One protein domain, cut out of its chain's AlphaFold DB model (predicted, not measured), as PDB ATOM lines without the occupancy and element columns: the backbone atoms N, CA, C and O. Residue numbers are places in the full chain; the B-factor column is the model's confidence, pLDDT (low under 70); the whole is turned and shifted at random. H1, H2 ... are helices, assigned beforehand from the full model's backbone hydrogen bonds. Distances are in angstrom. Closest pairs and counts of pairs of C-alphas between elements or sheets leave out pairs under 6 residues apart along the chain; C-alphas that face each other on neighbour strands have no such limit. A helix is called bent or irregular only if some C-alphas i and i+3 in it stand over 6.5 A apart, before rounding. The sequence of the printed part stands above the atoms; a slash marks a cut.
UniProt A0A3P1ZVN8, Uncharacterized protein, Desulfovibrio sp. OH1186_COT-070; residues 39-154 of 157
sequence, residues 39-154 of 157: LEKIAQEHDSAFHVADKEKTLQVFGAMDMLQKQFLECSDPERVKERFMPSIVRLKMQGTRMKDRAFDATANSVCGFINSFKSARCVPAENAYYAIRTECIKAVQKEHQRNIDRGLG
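What this domain is: This is residues 39 to 154 of the 157 residues of an uncharacterized protein of Desulfovibrio sp. OH1186_COT-070 (UniProt A0A3P1ZVN8). Three long helices, H2, H4 and H5, lie side by side in an up-and-down bundle, each running against the one before it; the short helix H1 folds back along the first part of H2 at one end, and H3 turns off past the other end. The bundle is loosely made: H2 is kinked, and H3 with the link after it extends the length beyond the bundle. The printed part has 116 residues with five named helices, H1 to H5 in order along the chain, and no named strand; the class is all helix. It is loose, with a radius of gyration of the C-alphas of 16.7 A, and spans 51 by 24 by 21 A.

Where its parts are: H1 is residues 39 to 50, 16.5 A long, beginning at C-alpha 39 at (-10.237, 19.628, 1.111). H2 is residues 52 to 76, 35.2 A, with a kink of 36 degrees near residue 59; it is irregular, C-alphas 53 and 56 being 8.0 A apart. H3 is residues 78 to 91, 19.7 A, and only just irregular, C-alphas 84 and 87 being 7.0 A apart. H4 is residues 102 to 117, 22.3 A, from C-alpha 102 at (-32.261, 16.740, 10.709). H5, the longest, is residues 125 to 152, 40.7 A, ending at C-alpha 152 at (-36.094, 23.973, -3.940).

How they stand to each other: H2 is the hub, touching the four other helices. With residues 54 to 65 alone it touches H1, a helical hairpin at a shallow tilt of 7 degrees, opposite ways; the closest C-alphas, of Ser 48 and Lys 55, are 5.3 A apart. With residues 61 to 71 alone H2 touches H4, opposite ways at a shallow tilt of 33 degrees, only just short of steep; the closest C-alphas, of Val 61 and Val 111, are 6.3 A apart. With residues 72 to 76 alone H2 touches H5, the same way at a shallow tilt of 28 degrees; the closest C-alphas, of Ser 76 and Asn 148, are 5.6 A apart. H4 and H5 form a helical hairpin at a shallow tilt of 5 degrees, opposite ways, with the closest C-alphas, of Cys 112 and Thr 135, 5.3 A apart. H3 and H2 only just touch, only at the corner, about perpendicular at 89 degrees; the closest C-alphas, of Cys 75 and Val 81, are 5.2 A apart. H3 touches H5 with residues 78 to 82 alone, at a steep tilt of 69 degrees, only just short of about perpendicular; the C-alphas of Pro 78 and Gly 152, the closest, are 3.9 A apart. H1 and H5 are close but not clearly touching, and H4 is apart from H1 and H3. In H1, H4 and H5 every O i to N i+4 pair is within hydrogen-bond range; in H2 it is 19 of 21, in H3 8 of 10.

The domain as a whole: The C-alphas farthest apart, of Lys 93 and Val 124, are 52.0 A apart. The printed part has no cut, and no link is long. Residues 121 to 126, of which 125 and 126 belong to H5, stand free. The mean pLDDT of the printed part is 90.5, and residue 121 is under 70.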
ATOM      1  N   LEU A  39     -11.219  19.200   0.113       95.56
ATOM      2  CA  LEU A  39     -10.237  19.628   1.111       95.56
ATOM      3  C   LEU A  39     -10.425  18.910   2.451       95.56
ATOM      4  O   LEU A  39      -9.433  18.557   3.090       95.56
ATOM      5  N   GLU A  40     -11.664  18.661   2.886       95.25
ATOM      6  CA  GLU A  40     -11.919  17.903   4.115       95.25
ATOM      7  C   GLU A  40     -11.488  16.441   3.984       95.25
ATOM      8  O   GLU A  40     -10.926  15.890   4.929       95.25
ATOM      9  N   LYS A  41     -11.644  15.832   2.807       92.25
ATOM     10  CA  LYS A  41     -11.113  14.492   2.547       92.25
ATOM     11  C   LYS A  41      -9.589  14.453   2.692       92.25
ATOM     12  O   LYS A  41      -9.070  13.625   3.437       92.25
ATOM     13  N   ILE A  42      -8.878  15.396   2.067       91.38
ATOM     14  CA  ILE A  42      -7.413  15.530   2.197       91.38
ATOM     15  C   ILE A  42      -7.016  15.746   3.665       91.38
ATOM     16  O   ILE A  42      -6.060  15.150   4.164       91.38
ATOM     17  N   ALA A  43      -7.765  16.582   4.385       91.25
ATOM     18  CA  ALA A  43      -7.541  16.845   5.799       91.25
ATOM     19  C   ALA A  43      -7.700  15.583   6.667       91.25
ATOM     20  O   ALA A  43      -6.894  15.344   7.565       91.25
ATOM     21  N   GLN A  44      -8.694  14.745   6.377       89.25
ATOM     22  CA  GLN A  44      -8.915  13.475   7.072       89.25
ATOM     23  C   GLN A  44      -7.851  12.428   6.739       89.25
ATOM     24  O   GLN A  44      -7.454  11.658   7.615       89.25
ATOM     25  N   GLU A  45      -7.347  12.406   5.504       87.88
ATOM     26  CA  GLU A  45      -6.221  11.547   5.113       87.88
ATOM     27  C   GLU A  45      -4.958  11.934   5.890       87.88
ATOM     28  O   GLU A  45      -4.272  11.068   6.441       87.88
ATOM     29  N   HIS A  46      -4.708  13.240   6.017       86.94
ATOM     30  CA  HIS A  46      -3.628  13.776   6.836       86.94
ATOM     31  C   HIS A  46      -3.793  13.410   8.323       86.94
ATOM     32  O   HIS A  46      -2.858  12.883   8.929       86.94
ATOM     33  N   ASP A  47      -4.979  13.620   8.909       85.69
ATOM     34  CA  ASP A  47      -5.259  13.246  10.303       85.69
ATOM     35  C   ASP A  47      -5.084  11.737  10.535       85.69
ATOM     36  O   ASP A  47      -4.519  11.339  11.547       85.69
ATOM     37  N   SER A  48      -5.518  10.887   9.601       83.31
ATOM     38  CA  SER A  48      -5.360   9.424   9.683       83.31
ATOM     39  C   SER A  48      -3.890   8.994   9.710       83.31
ATOM     40  O   SER A  48      -3.517   8.060  10.426       83.31
ATOM     41  N   ALA A  49      -3.040   9.684   8.944       83.06
ATOM     42  CA  ALA A  49      -1.606   9.425   8.909       83.06
ATOM     43  C   ALA A  49      -0.889   9.913  10.180       83.06
ATOM     44  O   ALA A  49       0.068   9.276  10.625       83.06
ATOM     45  N   PHE A  50      -1.343  11.026  10.765       80.00
ATOM     46  CA  PHE A  50      -0.702  11.652  11.924       80.00
ATOM     47  C   PHE A  50      -1.213  11.101  13.270       80.00
ATOM     48  O   PHE A  50      -0.422  10.852  14.179       80.00
ATOM     49  N   HIS A  51      -2.517  10.829  13.380       78.88
ATOM     50  CA  HIS A  51      -3.206  10.315  14.571       78.88
ATOM     51  C   HIS A  51      -3.586   8.840  14.404       78.88
ATOM     52  O   HIS A  51      -4.753   8.453  14.464       78.88
ATOM     53  N   VAL A  52      -2.581   7.982  14.208       72.56
ATOM     54  CA  VAL A  52      -2.764   6.549  13.895       72.56
ATOM     55  C   VAL A  52      -3.634   5.808  14.927       72.56
ATOM     56  O   VAL A  52      -4.340   4.864  14.572       72.56
ATOM     57  N   ALA A  53      -3.626   6.242  16.191       73.81
ATOM     58  CA  ALA A  53      -4.442   5.655  17.257       73.81
ATOM     59  C   ALA A  53      -5.959   5.869  17.068       73.81
ATOM     60  O   ALA A  53      -6.750   5.075  17.571       73.81
ATOM     61  N   ASP A  54      -6.369   6.895  16.319       74.94
ATOM     62  CA  ASP A  54      -7.775   7.228  16.056       74.94
ATOM     63  C   ASP A  54      -8.244   6.796  14.656       74.94
ATOM     64  O   ASP A  54      -9.358   7.117  14.245       74.94
ATOM     65  N   LYS A  55      -7.433   6.008  13.935       73.88
ATOM     66  CA  LYS A  55      -7.670   5.609  12.539       73.88
ATOM     67  C   LYS A  55      -9.068   5.035  12.276       73.88
ATOM     68  O   LYS A  55      -9.671   5.351  11.254       73.88
ATOM     69  N   GLU A  56      -9.605   4.214  13.180       74.25
ATOM     70  CA  GLU A  56     -10.952   3.639  13.034       74.25
ATOM     71  C   GLU A  56     -12.055   4.704  13.104       74.25
ATOM     72  O   GLU A  56     -12.981   4.694  12.292       74.25
ATOM     73  N   LYS A  57     -11.925   5.681  14.011       73.44
ATOM     74  CA  LYS A  57     -12.852   6.818  14.079       73.44
ATOM     75  C   LYS A  57     -12.725   7.689  12.833       73.44
ATOM     76  O   LYS A  57     -13.742   8.103  12.285       73.44
ATOM     77  N   THR A  58     -11.504   7.906  12.341       75.88
ATOM     78  CA  THR A  58     -11.270   8.663  11.104       75.88
ATOM     79  C   THR A  58     -11.963   8.008   9.905       75.88
ATOM     80  O   THR A  58     -12.618   8.703   9.134       75.88
ATOM     81  N   LEU A  59     -11.928   6.673   9.784       76.31
ATOM     82  CA  LEU A  59     -12.651   5.924   8.739       76.31
ATOM     83  C   LEU A  59     -14.174   6.097   8.801       76.31
ATOM     84  O   LEU A  59     -14.816   6.242   7.761       76.31
ATOM     85  N   GLN A  60     -14.765   6.118   9.998       79.88
ATOM     86  CA  GLN A  60     -16.201   6.389  10.146       79.88
ATOM     87  C   GLN A  60     -16.561   7.808   9.688       79.88
ATOM     88  O   GLN A  60     -17.626   8.025   9.108       79.88
ATOM     89  N   VAL A  61     -15.664   8.771   9.912       84.31
ATOM     90  CA  VAL A  61     -15.885  10.169   9.525       84.31
ATOM     91  C   VAL A  61     -15.772  10.358   8.008       84.31
ATOM     92  O   VAL A  61     -16.565  11.119   7.461       84.31
ATOM     93  N   PHE A  62     -14.912   9.604   7.310       86.31
ATOM     94  CA  PHE A  62     -14.903   9.582   5.838       86.31
ATOM     95  C   PHE A  62     -16.275   9.201   5.267       86.31
ATOM     96  O   PHE A  62     -16.832   9.927   4.449       86.31
ATOM     97  N   GLY A  63     -16.875   8.111   5.762       88.06
ATOM     98  CA  GLY A  63     -18.208   7.695   5.314       88.06
ATOM     99  C   GLY A  63     -19.297   8.731   5.624       88.06
ATOM    100  O   GLY A  63     -20.216   8.937   4.829       88.06
ATOM    101  N   ALA A  64     -19.184   9.424   6.762       91.94
ATOM    102  CA  ALA A  64     -20.075  10.528   7.108       91.94
ATOM    103  C   ALA A  64     -19.924  11.719   6.144       91.94
ATOM    104  O   ALA A  64     -20.932  12.294   5.731       91.94
ATOM    105  N   MET A  65     -18.694  12.068   5.759       94.00
ATOM    106  CA  MET A  65     -18.420  13.142   4.802       94.00
ATOM    107  C   MET A  65     -18.929  12.827   3.399       94.00
ATOM    108  O   MET A  65     -19.594  13.677   2.811       94.00
ATOM    109  N   ASP A  66     -18.711  11.609   2.900       92.94
ATOM    110  CA  ASP A  66     -19.239  11.173   1.599       92.94
ATOM    111  C   ASP A  66     -20.773  11.262   1.566       92.94
ATOM    112  O   ASP A  66     -21.376  11.720   0.590       92.94
ATOM    113  N   MET A  67     -21.428  10.870   2.665       94.00
ATOM    114  CA  MET A  67     -22.880  10.985   2.790       94.00
ATOM    115  C   MET A  67     -23.340  12.446   2.768       94.00
ATOM    116  O   MET A  67     -24.318  12.759   2.085       94.00
ATOM    117  N   LEU A  68     -22.644  13.341   3.480       96.75
ATOM    118  CA  LEU A  68     -22.930  14.777   3.445       96.75
ATOM    119  C   LEU A  68     -22.742  15.343   2.035       96.75
ATOM    120  O   LEU A  68     -23.632  16.038   1.553       96.75
ATOM    121  N   GLN A  69     -21.647  15.014   1.347       97.25
ATOM    122  CA  GLN A  69     -21.385  15.487  -0.015       97.25
ATOM    123  C   GLN A  69     -22.500  15.051  -0.968       97.25
ATOM    124  O   GLN A  69     -23.065  15.877  -1.687       97.25
ATOM    125  N   LYS A  70     -22.890  13.772  -0.925       95.94
ATOM    126  CA  LYS A  70     -23.971  13.245  -1.764       95.94
ATOM    127  C   LYS A  70     -25.304  13.944  -1.492       95.94
ATOM    128  O   LYS A  70     -25.964  14.381  -2.431       95.94
ATOM    129  N   GLN A  71     -25.696  14.073  -0.225       95.62
ATOM    130  CA  GLN A  71     -26.956  14.723   0.151       95.62
ATOM    131  C   GLN A  71     -26.966  16.215  -0.200       95.62
ATOM    132  O   GLN A  71     -28.002  16.733  -0.619       95.62
ATOM    133  N   PHE A  72     -25.824  16.888  -0.042       97.44
ATOM    134  CA  PHE A  72     -25.641  18.284  -0.425       97.44
ATOM    135  C   PHE A  72     -25.837  18.469  -1.932       97.44
ATOM    136  O   PHE A  72     -26.618  19.320  -2.355       97.44
ATOM    137  N   LEU A  73     -25.178  17.628  -2.737       96.25
ATOM    138  CA  LEU A  73     -25.299  17.634  -4.195       96.25
ATOM    139  C   LEU A  73     -26.728  17.334  -4.650       96.25
ATOM    140  O   LEU A  73     -27.257  18.039  -5.504       96.25
ATOM    141  N   GLU A  74     -27.387  16.340  -4.055       94.94
ATOM    142  CA  GLU A  74     -28.796  16.054  -4.344       94.94
ATOM    143  C   GLU A  74     -29.693  17.258  -4.067       94.94
ATOM    144  O   GLU A  74     -30.583  17.538  -4.861       94.94
ATOM    145  N   CYS A  75     -29.453  17.990  -2.977       95.38
ATOM    146  CA  CYS A  75     -30.274  19.151  -2.650       95.38
ATOM    147  C   CYS A  75     -29.906  20.394  -3.465       95.38
ATOM    148  O   CYS A  75     -30.690  21.334  -3.479       95.38
ATOM    149  N   SER A  76     -28.771  20.409  -4.168       94.19
ATOM    150  CA  SER A  76     -28.414  21.515  -5.069       94.19
ATOM    151  C   SER A  76     -29.333  21.614  -6.298       94.19
ATOM    152  O   SER A  76     -29.434  22.686  -6.894       94.19
ATOM    153  N   ASP A  77     -30.043  20.530  -6.634       94.88
ATOM    154  CA  ASP A  77     -31.086  20.490  -7.659       94.88
ATOM    155  C   ASP A  77     -32.488  20.673  -7.027       94.88
ATOM    156  O   ASP A  77     -32.939  19.816  -6.255       94.88
ATOM    157  N   PRO A  78     -33.219  21.754  -7.365       93.81
ATOM    158  CA  PRO A  78     -34.575  22.005  -6.880       93.81
ATOM    159  C   PRO A  78     -35.568  20.858  -7.102       93.81
ATOM    160  O   PRO A  78     -36.429  20.635  -6.249       93.81
ATOM    161  N   GLU A  79     -35.481  20.129  -8.217       94.69
ATOM    162  CA  GLU A  79     -36.425  19.042  -8.498       94.69
ATOM    163  C   GLU A  79     -36.176  17.853  -7.569       94.69
ATOM    164  O   GLU A  79     -37.114  17.328  -6.964       94.69
ATOM    165  N   ARG A  80     -34.909  17.516  -7.314       96.38
ATOM    166  CA  ARG A  80     -34.547  16.481  -6.334       96.38
ATOM    167  C   ARG A  80     -34.925  16.854  -4.905       96.38
ATOM    168  O   ARG A  80     -35.347  15.990  -4.133       96.38
ATOM    169  N   VAL A  81     -34.835  18.136  -4.537       95.62
ATOM    170  CA  VAL A  81     -35.368  18.623  -3.253       95.62
ATOM    171  C   VAL A  81     -36.866  18.330  -3.165       95.62
ATOM    172  O   VAL A  81     -37.332  17.772  -2.166       95.62
ATOM    173  N   LYS A  82     -37.639  18.664  -4.202       93.62
ATOM    174  CA  LYS A  82     -39.083  18.402  -4.205       93.62
ATOM    175  C   LYS A  82     -39.370  16.909  -4.091       93.62
ATOM    176  O   LYS A  82     -40.145  16.524  -3.219       93.62
ATOM    177  N   GLU A  83     -38.713  16.074  -4.891       94.62
ATOM    178  CA  GLU A  83     -38.854  14.614  -4.841       94.62
ATOM    179  C   GLU A  83     -38.595  14.057  -3.435       94.62
ATOM    180  O   GLU A  83     -39.360  13.226  -2.937       94.62
ATOM    181  N   ARG A  84     -37.556  14.554  -2.756       94.12
ATOM    182  CA  ARG A  84     -37.168  14.085  -1.422       94.12
ATOM    183  C   ARG A  84     -38.113  14.558  -0.316       94.12
ATOM    184  O   ARG A  84     -38.468  13.772   0.565       94.12
ATOM    185  N   PHE A  85     -38.504  15.832  -0.315       93.38
ATOM    186  CA  PHE A  85     -39.190  16.445   0.831       93.38
ATOM    187  C   PHE A  85     -40.712  16.570   0.657       93.38
ATOM    188  O   PHE A  85     -41.441  16.427   1.645       93.38
ATOM    189  N   MET A  86     -41.226  16.761  -0.565       91.75
ATOM    190  CA  MET A  86     -42.666  16.952  -0.809       91.75
ATOM    191  C   MET A  86     -43.545  15.784  -0.351       91.75
ATOM    192  O   MET A  86     -44.587  16.062   0.250       91.75
ATOM    193  N   PRO A  87     -43.168  14.498  -0.526       93.00
ATOM    194  CA  PRO A  87     -43.991  13.391  -0.042       93.00
ATOM    195  C   PRO A  87     -44.258  13.472   1.465       93.00
ATOM    196  O   PRO A  87     -45.379  13.241   1.923       93.00
ATOM    197  N   SER A  88     -43.245  13.866   2.244       90.81
ATOM    198  CA  SER A  88     -43.380  14.050   3.692       90.81
ATOM    199  C   SER A  88     -44.204  15.289   4.034       90.81
ATOM    200  O   SER A  88     -45.073  15.200   4.898       90.81
ATOM    201  N   ILE A  89     -43.988  16.411   3.336       91.06
ATOM    202  CA  ILE A  89     -44.768  17.647   3.523       91.06
ATOM    203  C   ILE A  89     -46.259  17.385   3.292       91.06
ATOM    204  O   ILE A  89     -47.085  17.761   4.122       91.06
ATOM    205  N   VAL A  90     -46.607  16.710   2.191       91.50
ATOM    206  CA  VAL A  90     -47.999  16.402   1.832       91.50
ATOM    207  C   VAL A  90     -48.619  15.448   2.847       91.50
ATOM    208  O   VAL A  90     -49.691  15.735   3.378       91.50
ATOM    209  N   ARG A  91     -47.930  14.344   3.170       93.12
ATOM    210  CA  ARG A  91     -48.417  13.337   4.124       93.12
ATOM    211  C   ARG A  91     -48.657  13.922   5.518       93.12
ATOM    212  O   ARG A  91     -49.621  13.545   6.175       93.12
ATOM    213  N   LEU A  92     -47.785  14.825   5.966       92.00
ATOM    214  CA  LEU A  92     -47.845  15.437   7.295       92.00
ATOM    215  C   LEU A  92     -48.639  16.753   7.330       92.00
ATOM    216  O   LEU A  92     -48.746  17.350   8.396       92.00
ATOM    217  N   LYS A  93     -49.204  17.201   6.197       90.00
ATOM    218  CA  LYS A  93     -49.934  18.478   6.063       90.00
ATOM    219  C   LYS A  93     -49.113  19.700   6.513       90.00
ATOM    220  O   LYS A  93     -49.616  20.580   7.204       90.00
ATOM    221  N   MET A  94     -47.835  19.740   6.134       89.62
ATOM    222  CA  MET A  94     -46.876  20.791   6.516       89.62
ATOM    223  C   MET A  94     -46.664  21.849   5.420       89.62
ATOM    224  O   MET A  94     -45.603  22.471   5.345       89.62
ATOM    225  N   GLN A  95     -47.635  22.048   4.524       87.12
ATOM    226  CA  GLN A  95     -47.522  23.038   3.451       87.12
ATOM    227  C   GLN A  95     -47.261  24.439   4.032       87.12
ATOM    228  O   GLN A  95     -47.852  24.827   5.036       87.12
ATOM    229  N   GLY A  96     -46.347  25.190   3.415       84.06
ATOM    230  CA  GLY A  96     -45.948  26.518   3.899       84.06
ATOM    231  C   GLY A  96     -45.036  26.511   5.133       84.06
ATOM    232  O   GLY A  96     -44.670  27.581   5.615       84.06
ATOM    233  N   THR A  97     -44.624  25.342   5.635       87.81
ATOM    234  CA  THR A  97     -43.649  25.230   6.731       87.81
ATOM    235  C   THR A  97     -42.267  24.882   6.191       87.81
ATOM    236  O   THR A  97     -42.123  23.948   5.401       87.81
ATOM    237  N   ARG A  98     -41.231  25.599   6.649       89.00
ATOM    238  CA  ARG A  98     -39.842  25.280   6.293       89.00
ATOM    239  C   ARG A  98     -39.461  23.890   6.794       89.00
ATOM    240  O   ARG A  98     -39.640  23.572   7.970       89.00
ATOM    241  N   MET A  99     -38.899  23.087   5.899       90.75
ATOM    242  CA  MET A  99     -38.383  21.761   6.223       90.75
ATOM    243  C   MET A  99     -36.926  21.848   6.642       90.75
ATOM    244  O   MET A  99     -36.170  22.638   6.093       90.75
ATOM    245  N   LYS A 100     -36.527  21.004   7.591       91.44
ATOM    246  CA  LYS A 100     -35.146  20.913   8.064       91.44
ATOM    247  C   LYS A 100     -34.646  19.487   7.920       91.44
ATOM    248  O   LYS A 100     -35.303  18.556   8.394       91.44
ATOM    249  N   ASP A 101     -33.487  19.315   7.295       95.00
ATOM    250  CA  ASP A 101     -32.852  18.008   7.143       95.00
ATOM    251  C   ASP A 101     -32.085  17.630   8.416       95.00
ATOM    252  O   ASP A 101     -30.875  17.812   8.543       95.00
ATOM    253  N   ARG A 102     -32.824  17.108   9.401       94.19
ATOM    254  CA  ARG A 102     -32.261  16.740  10.709       94.19
ATOM    255  C   ARG A 102     -31.178  15.663  10.616       94.19
ATOM    256  O   ARG A 102     -30.327  15.609  11.498       94.19
ATOM    257  N   ALA A 103     -31.228  14.803   9.596       94.06
ATOM    258  CA  ALA A 103     -30.219  13.769   9.395       94.06
ATOM    259  C   ALA A 103     -28.895  14.404   8.958       94.06
ATOM    260  O   ALA A 103     -27.872  14.157   9.593       94.06
ATOM    261  N   PHE A 104     -28.945  15.296   7.963       97.00
ATOM    262  CA  PHE A 104     -27.781  16.073   7.536       97.00
ATOM    263  C   PHE A 104     -27.173  16.856   8.705       97.00
ATOM    264  O   PHE A 104     -25.969  16.796   8.938       97.00
ATOM    265  N   ASP A 105     -28.008  17.534   9.499       96.69
ATOM    266  CA  ASP A 105     -27.543  18.295  10.660       96.69
ATOM    267  C   ASP A 105     -26.858  17.426  11.714       96.69
ATOM    268  O   ASP A 105     -25.827  17.814  12.264       96.69
ATOM    269  N   ALA A 106     -27.433  16.265  12.031       96.19
ATOM    270  CA  ALA A 106     -26.855  15.346  13.003       96.19
ATOM    271  C   ALA A 106     -25.481  14.850  12.532       96.19
ATOM    272  O   ALA A 106     -24.523  14.869  13.306       96.19
ATOM    273  N   THR A 107     -25.362  14.484  11.255       96.00
ATOM    274  CA  THR A 107     -24.094  14.052  10.662       96.00
ATOM    275  C   THR A 107     -23.068  15.185  10.635       96.00
ATOM    276  O   THR A 107     -21.951  14.990  11.110       96.00
ATOM    277  N   ALA A 108     -23.437  16.386  10.179       96.88
ATOM    278  CA  ALA A 108     -22.544  17.547  10.152       96.88
ATOM    279  C   ALA A 108     -22.041  17.922  11.559       96.88
ATOM    280  O   ALA A 108     -20.858  18.206  11.751       96.88
ATOM    281  N   ASN A 109     -22.916  17.852  12.568       95.94
ATOM    282  CA  ASN A 109     -22.539  18.076  13.963       95.94
ATOM    283  C   ASN A 109     -21.604  16.985  14.499       95.94
ATOM    284  O   ASN A 109     -20.675  17.299  15.240       95.94
ATOM    285  N   SER A 110     -21.814  15.723  14.114       93.94
ATOM    286  CA  SER A 110     -20.921  14.618  14.477       93.94
ATOM    287  C   SER A 110     -19.523  14.808  13.883       93.94
ATOM    288  O   SER A 110     -18.535  14.675  14.602       93.94
ATOM    289  N   VAL A 111     -19.432  15.191  12.605       93.94
ATOM    290  CA  VAL A 111     -18.158  15.531  11.944       93.94
ATOM    291  C   VAL A 111     -17.475  16.693  12.666       93.94
ATOM    292  O   VAL A 111     -16.304  16.595  13.026       93.94
ATOM    293  N   CYS A 112     -18.206  17.774  12.961       94.88
ATOM    294  CA  CYS A 112     -17.668  18.889  13.743       94.88
ATOM    295  C   CYS A 112     -17.162  18.433  15.119       94.88
ATOM    296  O   CYS A 112     -16.110  18.883  15.567       94.88
ATOM    297  N   GLY A 113     -17.902  17.564  15.810       92.25
ATOM    298  CA  GLY A 113     -17.503  17.010  17.104       92.25
ATOM    299  C   GLY A 113     -16.192  16.230  17.012       92.25
ATOM    300  O   GLY A 113     -15.298  16.441  17.829       92.25
ATOM    301  N   PHE A 114     -16.046  15.408  15.972       90.75
ATOM    302  CA  PHE A 114     -14.817  14.674  15.695       90.75
ATOM    303  C   PHE A 114     -13.632  15.603  15.405       90.75
ATOM    304  O   PHE A 114     -12.607  15.493  16.072       90.75
ATOM    305  N   ILE A 115     -13.785  16.586  14.510       91.75
ATOM    306  CA  ILE A 115     -12.737  17.584  14.220       91.75
ATOM    307  C   ILE A 115     -12.309  18.307  15.503       91.75
ATOM    308  O   ILE A 115     -11.124  18.492  15.768       91.75
ATOM    309  N   ASN A 116     -13.274  18.706  16.335       90.50
ATOM    310  CA  ASN A 116     -12.983  19.387  17.593       90.50
ATOM    311  C   ASN A 116     -12.331  18.477  18.642       90.50
ATOM    312  O   ASN A 116     -11.695  19.006  19.549       90.50
ATOM    313  N   SER A 117     -12.437  17.150  18.525       87.69
ATOM    314  CA  SER A 117     -11.764  16.220  19.441       87.69
ATOM    315  C   SER A 117     -10.236  16.264  19.319       87.69
ATOM    316  O   SER A 117      -9.545  15.968  20.291       87.69
ATOM    317  N   PHE A 118      -9.710  16.730  18.180       83.81
ATOM    318  CA  PHE A 118      -8.278  16.974  17.995       83.81
ATOM    319  C   PHE A 118      -7.800  18.294  18.603       83.81
ATOM    320  O   PHE A 118      -6.598  18.493  18.771       83.81
ATOM    321  N   LYS A 119      -8.710  19.208  18.964       82.50
ATOM    322  CA  LYS A 119      -8.328  20.450  19.642       82.50
ATOM    323  C   LYS A 119      -7.991  20.156  21.096       82.50
ATOM    324  O   LYS A 119      -8.774  19.554  21.827       82.50
ATOM    325  N   SER A 120      -6.855  20.665  21.553       75.56
ATOM    326  CA  SER A 120      -6.482  20.619  22.963       75.56
ATOM    327  C   SER A 120      -5.799  21.915  23.391       75.56
ATOM    328  O   SER A 120      -5.202  22.618  22.578       75.56
ATOM    329  N   ALA A 121      -5.808  22.204  24.695       63.56
ATOM    330  CA  ALA A 121      -5.056  23.329  25.260       63.56
ATOM    331  C   ALA A 121      -3.531  23.219  25.034       63.56
ATOM    332  O   ALA A 121      -2.807  24.185  25.250       63.56
ATOM    333  N   ARG A 122      -3.047  22.040  24.619       71.94
ATOM    334  CA  ARG A 122      -1.640  21.755  24.318       71.94
ATOM    335  C   ARG A 122      -1.320  21.819  22.821       71.94
ATOM    336  O   ARG A 122      -0.147  21.734  22.475       71.94
ATOM    337  N   CYS A 123      -2.323  21.965  21.951       79.06
ATOM    338  CA  CYS A 123      -2.113  22.123  20.515       79.06
ATOM    339  C   CYS A 123      -1.429  23.455  20.215       79.06
ATOM    340  O   CYS A 123      -1.741  24.485  20.825       79.06
ATOM    341  N   VAL A 124      -0.530  23.446  19.235       82.69
ATOM    342  CA  VAL A 124       0.110  24.682  18.776       82.69
ATOM    343  C   VAL A 124      -0.923  25.584  18.078       82.69
ATOM    344  O   VAL A 124      -1.928  25.091  17.556       82.69
ATOM    345  N   PRO A 125      -0.713  26.914  18.023       84.62
ATOM    346  CA  PRO A 125      -1.681  27.833  17.417       84.62
ATOM    347  C   PRO A 125      -2.094  27.467  15.982       84.62
ATOM    348  O   PRO A 125      -3.258  27.643  15.621       84.62
ATOM    349  N   ALA A 126      -1.171  26.922  15.180       86.50
ATOM    350  CA  ALA A 126      -1.445  26.476  13.814       86.50
ATOM    351  C   ALA A 126      -2.474  25.331  13.762       86.50
ATOM    352  O   ALA A 126      -3.416  25.404  12.977       86.50
ATOM    353  N   GLU A 127      -2.352  24.329  14.638       87.69
ATOM    354  CA  GLU A 127      -3.298  23.208  14.748       87.69
ATOM    355  C   GLU A 127      -4.680  23.686  15.189       87.69
ATOM    356  O   GLU A 127      -5.693  23.343  14.579       87.69
ATOM    357  N   ASN A 128      -4.731  24.541  16.213       89.00
ATOM    358  CA  ASN A 128      -5.998  25.085  16.698       89.00
ATOM    359  C   ASN A 128      -6.732  25.873  15.607       89.00
ATOM    360  O   ASN A 128      -7.941  25.695  15.430       89.00
ATOM    361  N   ALA A 129      -6.012  26.708  14.854       91.25
ATOM    362  CA  ALA A 129      -6.584  27.461  13.745       91.25
ATOM    363  C   ALA A 129      -7.022  26.551  12.585       91.25
ATOM    364  O   ALA A 129      -8.090  26.758  12.012       91.25
ATOM    365  N   TYR A 130      -6.238  25.519  12.274       94.00
ATOM    366  CA  TYR A 130      -6.552  24.526  11.250       94.00
ATOM    367  C   TYR A 130      -7.847  23.751  11.554       94.00
ATOM    368  O   TYR A 130      -8.767  23.716  10.737       94.00
ATOM    369  N   TYR A 131      -7.993  23.197  12.760       93.75
ATOM    370  CA  TYR A 131      -9.228  22.505  13.139       93.75
ATOM    371  C   TYR A 131     -10.415  23.473  13.313       93.75
ATOM    372  O   TYR A 131     -11.581  23.082  13.192       93.75
ATOM    373  N   ALA A 132     -10.156  24.752  13.616       94.31
ATOM    374  CA  ALA A 132     -11.190  25.784  13.668       94.31
ATOM    375  C   ALA A 132     -11.792  26.069  12.292       94.31
ATOM    376  O   ALA A 132     -13.016  25.978  12.173       94.31
ATOM    377  N   ILE A 133     -10.965  26.321  11.272       96.88
ATOM    378  CA  ILE A 133     -11.478  26.622   9.930       96.88
ATOM    379  C   ILE A 133     -12.266  25.443   9.354       96.88
ATOM    380  O   ILE A 133     -13.350  25.637   8.818       96.88
ATOM    381  N   ARG A 134     -11.812  24.202   9.569       96.25
ATOM    382  CA  ARG A 134     -12.530  23.005   9.106       96.25
ATOM    383  C   ARG A 134     -13.940  22.919   9.685       96.25
ATOM    384  O   ARG A 134     -14.909  22.725   8.958       96.25
ATOM    385  N   THR A 135     -14.078  23.157  10.993       96.44
ATOM    386  CA  THR A 135     -15.397  23.211  11.650       96.44
ATOM    387  C   THR A 135     -16.279  24.317  11.059       96.44
ATOM    388  O   THR A 135     -17.488  24.138  10.912       96.44
ATOM    389  N   GLU A 136     -15.700  25.476  10.741       97.69
ATOM    390  CA  GLU A 136     -16.421  26.587  10.119       97.69
ATOM    391  C   GLU A 136     -16.919  26.228   8.712       97.69
ATOM    392  O   GLU A 136     -18.090  26.461   8.407       97.69
ATOM    393  N   CYS A 137     -16.086  25.573   7.901       98.06
ATOM    394  CA  CYS A 137     -16.452  25.089   6.572       98.06
ATOM    395  C   CYS A 137     -17.622  24.096   6.620       98.06
ATOM    396  O   CYS A 137     -18.587  24.265   5.874       98.06
ATOM    397  N   ILE A 138     -17.616  23.125   7.543       97.75
ATOM    398  CA  ILE A 138     -18.741  22.182   7.699       97.75
ATOM    399  C   ILE A 138     -20.036  22.908   8.096       97.75
ATOM    400  O   ILE A 138     -21.108  22.616   7.562       97.75
ATOM    401  N   LYS A 139     -19.960  23.909   8.981       97.88
ATOM    402  CA  LYS A 139     -21.125  24.742   9.336       97.88
ATOM    403  C   LYS A 139     -21.618  25.590   8.161       97.88
ATOM    404  O   LYS A 139     -22.823  25.813   8.029       97.88
ATOM    405  N   ALA A 140     -20.714  26.069   7.310       98.25
ATOM    406  CA  ALA A 140     -21.077  26.801   6.102       98.25
ATOM    407  C   ALA A 140     -21.800  25.896   5.094       98.25
ATOM    408  O   ALA A 140     -22.859  26.277   4.597       98.25
ATOM    409  N   VAL A 141     -21.298  24.674   4.883       98.00
ATOM    410  CA  VAL A 141     -21.956  23.628   4.084       98.00
ATOM    411  C   VAL A 141     -23.353  23.326   4.626       98.00
ATOM    412  O   VAL A 141     -24.317  23.338   3.867       98.00
ATOM    413  N   GLN A 142     -23.502  23.136   5.940       97.50
ATOM    414  CA  GLN A 142     -24.803  22.921   6.586       97.50
ATOM    415  C   GLN A 142     -25.785  24.071   6.326       97.50
ATOM    416  O   GLN A 142     -26.960  23.851   6.023       97.50
ATOM    417  N   LYS A 143     -25.309  25.314   6.418       97.25
ATOM    418  CA  LYS A 143     -26.129  26.496   6.154       97.25
ATOM    419  C   LYS A 143     -26.548  26.587   4.686       97.25
ATOM    420  O   LYS A 143     -27.695  26.946   4.419       97.25
ATOM    421  N   GLU A 144     -25.651  26.293   3.748       97.62
ATOM    422  CA  GLU A 144     -25.996  26.309   2.324       97.62
ATOM    423  C   GLU A 144     -26.895  25.130   1.938       97.62
ATOM    424  O   GLU A 144     -27.838  25.324   1.181       97.62
ATOM    425  N   HIS A 145     -26.712  23.950   2.536       97.56
ATOM    426  CA  HIS A 145     -27.626  22.815   2.369       97.56
ATOM    427  C   HIS A 145     -29.069  23.207   2.693       97.56
ATOM    428  O   HIS A 145     -29.980  23.009   1.892       97.56
ATOM    429  N   GLN A 146     -29.274  23.857   3.842       97.06
ATOM    430  CA  GLN A 146     -30.597  24.342   4.226       97.06
ATOM    431  C   GLN A 146     -31.135  25.402   3.253       97.06
ATOM    432  O   GLN A 146     -32.330  25.419   2.970       97.06
ATOM    433  N   ARG A 147     -30.277  26.275   2.711       96.25
ATOM    434  CA  ARG A 147     -30.685  27.247   1.680       96.25
ATOM    435  C   ARG A 147     -31.116  26.569   0.390       96.25
ATOM    436  O   ARG A 147     -32.091  27.007  -0.207       96.25
ATOM    437  N   ASN A 148     -30.416  25.521  -0.025       96.50
ATOM    438  CA  ASN A 148     -30.763  24.747  -1.208       96.50
ATOM    439  C   ASN A 148     -32.137  24.077  -1.047       96.50
ATOM    440  O   ASN A 148     -32.972  24.167  -1.944       96.50
ATOM    441  N   ILE A 149     -32.423  23.522   0.136       96.25
ATOM    442  CA  ILE A 149     -33.755  22.996   0.475       96.25
ATOM    443  C   ILE A 149     -34.809  24.108   0.440       96.25
ATOM    444  O   ILE A 149     -35.849  23.956  -0.200       96.25
ATOM    445  N   ASP A 150     -34.546  25.232   1.112       95.06
ATOM    446  CA  ASP A 150     -35.476  26.360   1.166       95.06
ATOM    447  C   ASP A 150     -35.790  26.887  -0.248       95.06
ATOM    448  O   ASP A 150     -36.954  27.146  -0.552       95.06
ATOM    449  N   ARG A 151     -34.788  26.988  -1.133       94.12
ATOM    450  CA  ARG A 151     -34.959  27.363  -2.548       94.12
ATOM    451  C   ARG A 151     -35.758  26.331  -3.331       94.12
ATOM    452  O   ARG A 151     -36.728  26.689  -3.993       94.12
ATOM    453  N   GLY A 152     -35.403  25.050  -3.226       94.00
ATOM    454  CA  GLY A 152     -36.094  23.973  -3.940       94.00
ATOM    455  C   GLY A 152     -37.577  23.856  -3.570       94.00
ATOM    456  O   GLY A 152     -38.407  23.512  -4.410       94.00
ATOM    457  N   LEU A 153     -37.926  24.224  -2.334       93.56
ATOM    458  CA  LEU A 153     -39.303  24.277  -1.839       93.56
ATOM    459  C   LEU A 153     -39.987  25.647  -2.017       93.56
ATOM    460  O   LEU A 153     -41.150  25.791  -1.642       93.56
ATOM    461  N   GLY A 154     -39.306  26.647  -2.584       91.06
ATOM    462  CA  GLY A 154     -39.873  27.968  -2.877       91.06
ATOM    463  C   GLY A 154     -40.004  28.917  -1.677       91.06
ATOM    464  O   GLY A 154     -40.779  29.869  -1.736       91.06
TER     465      GLY A 154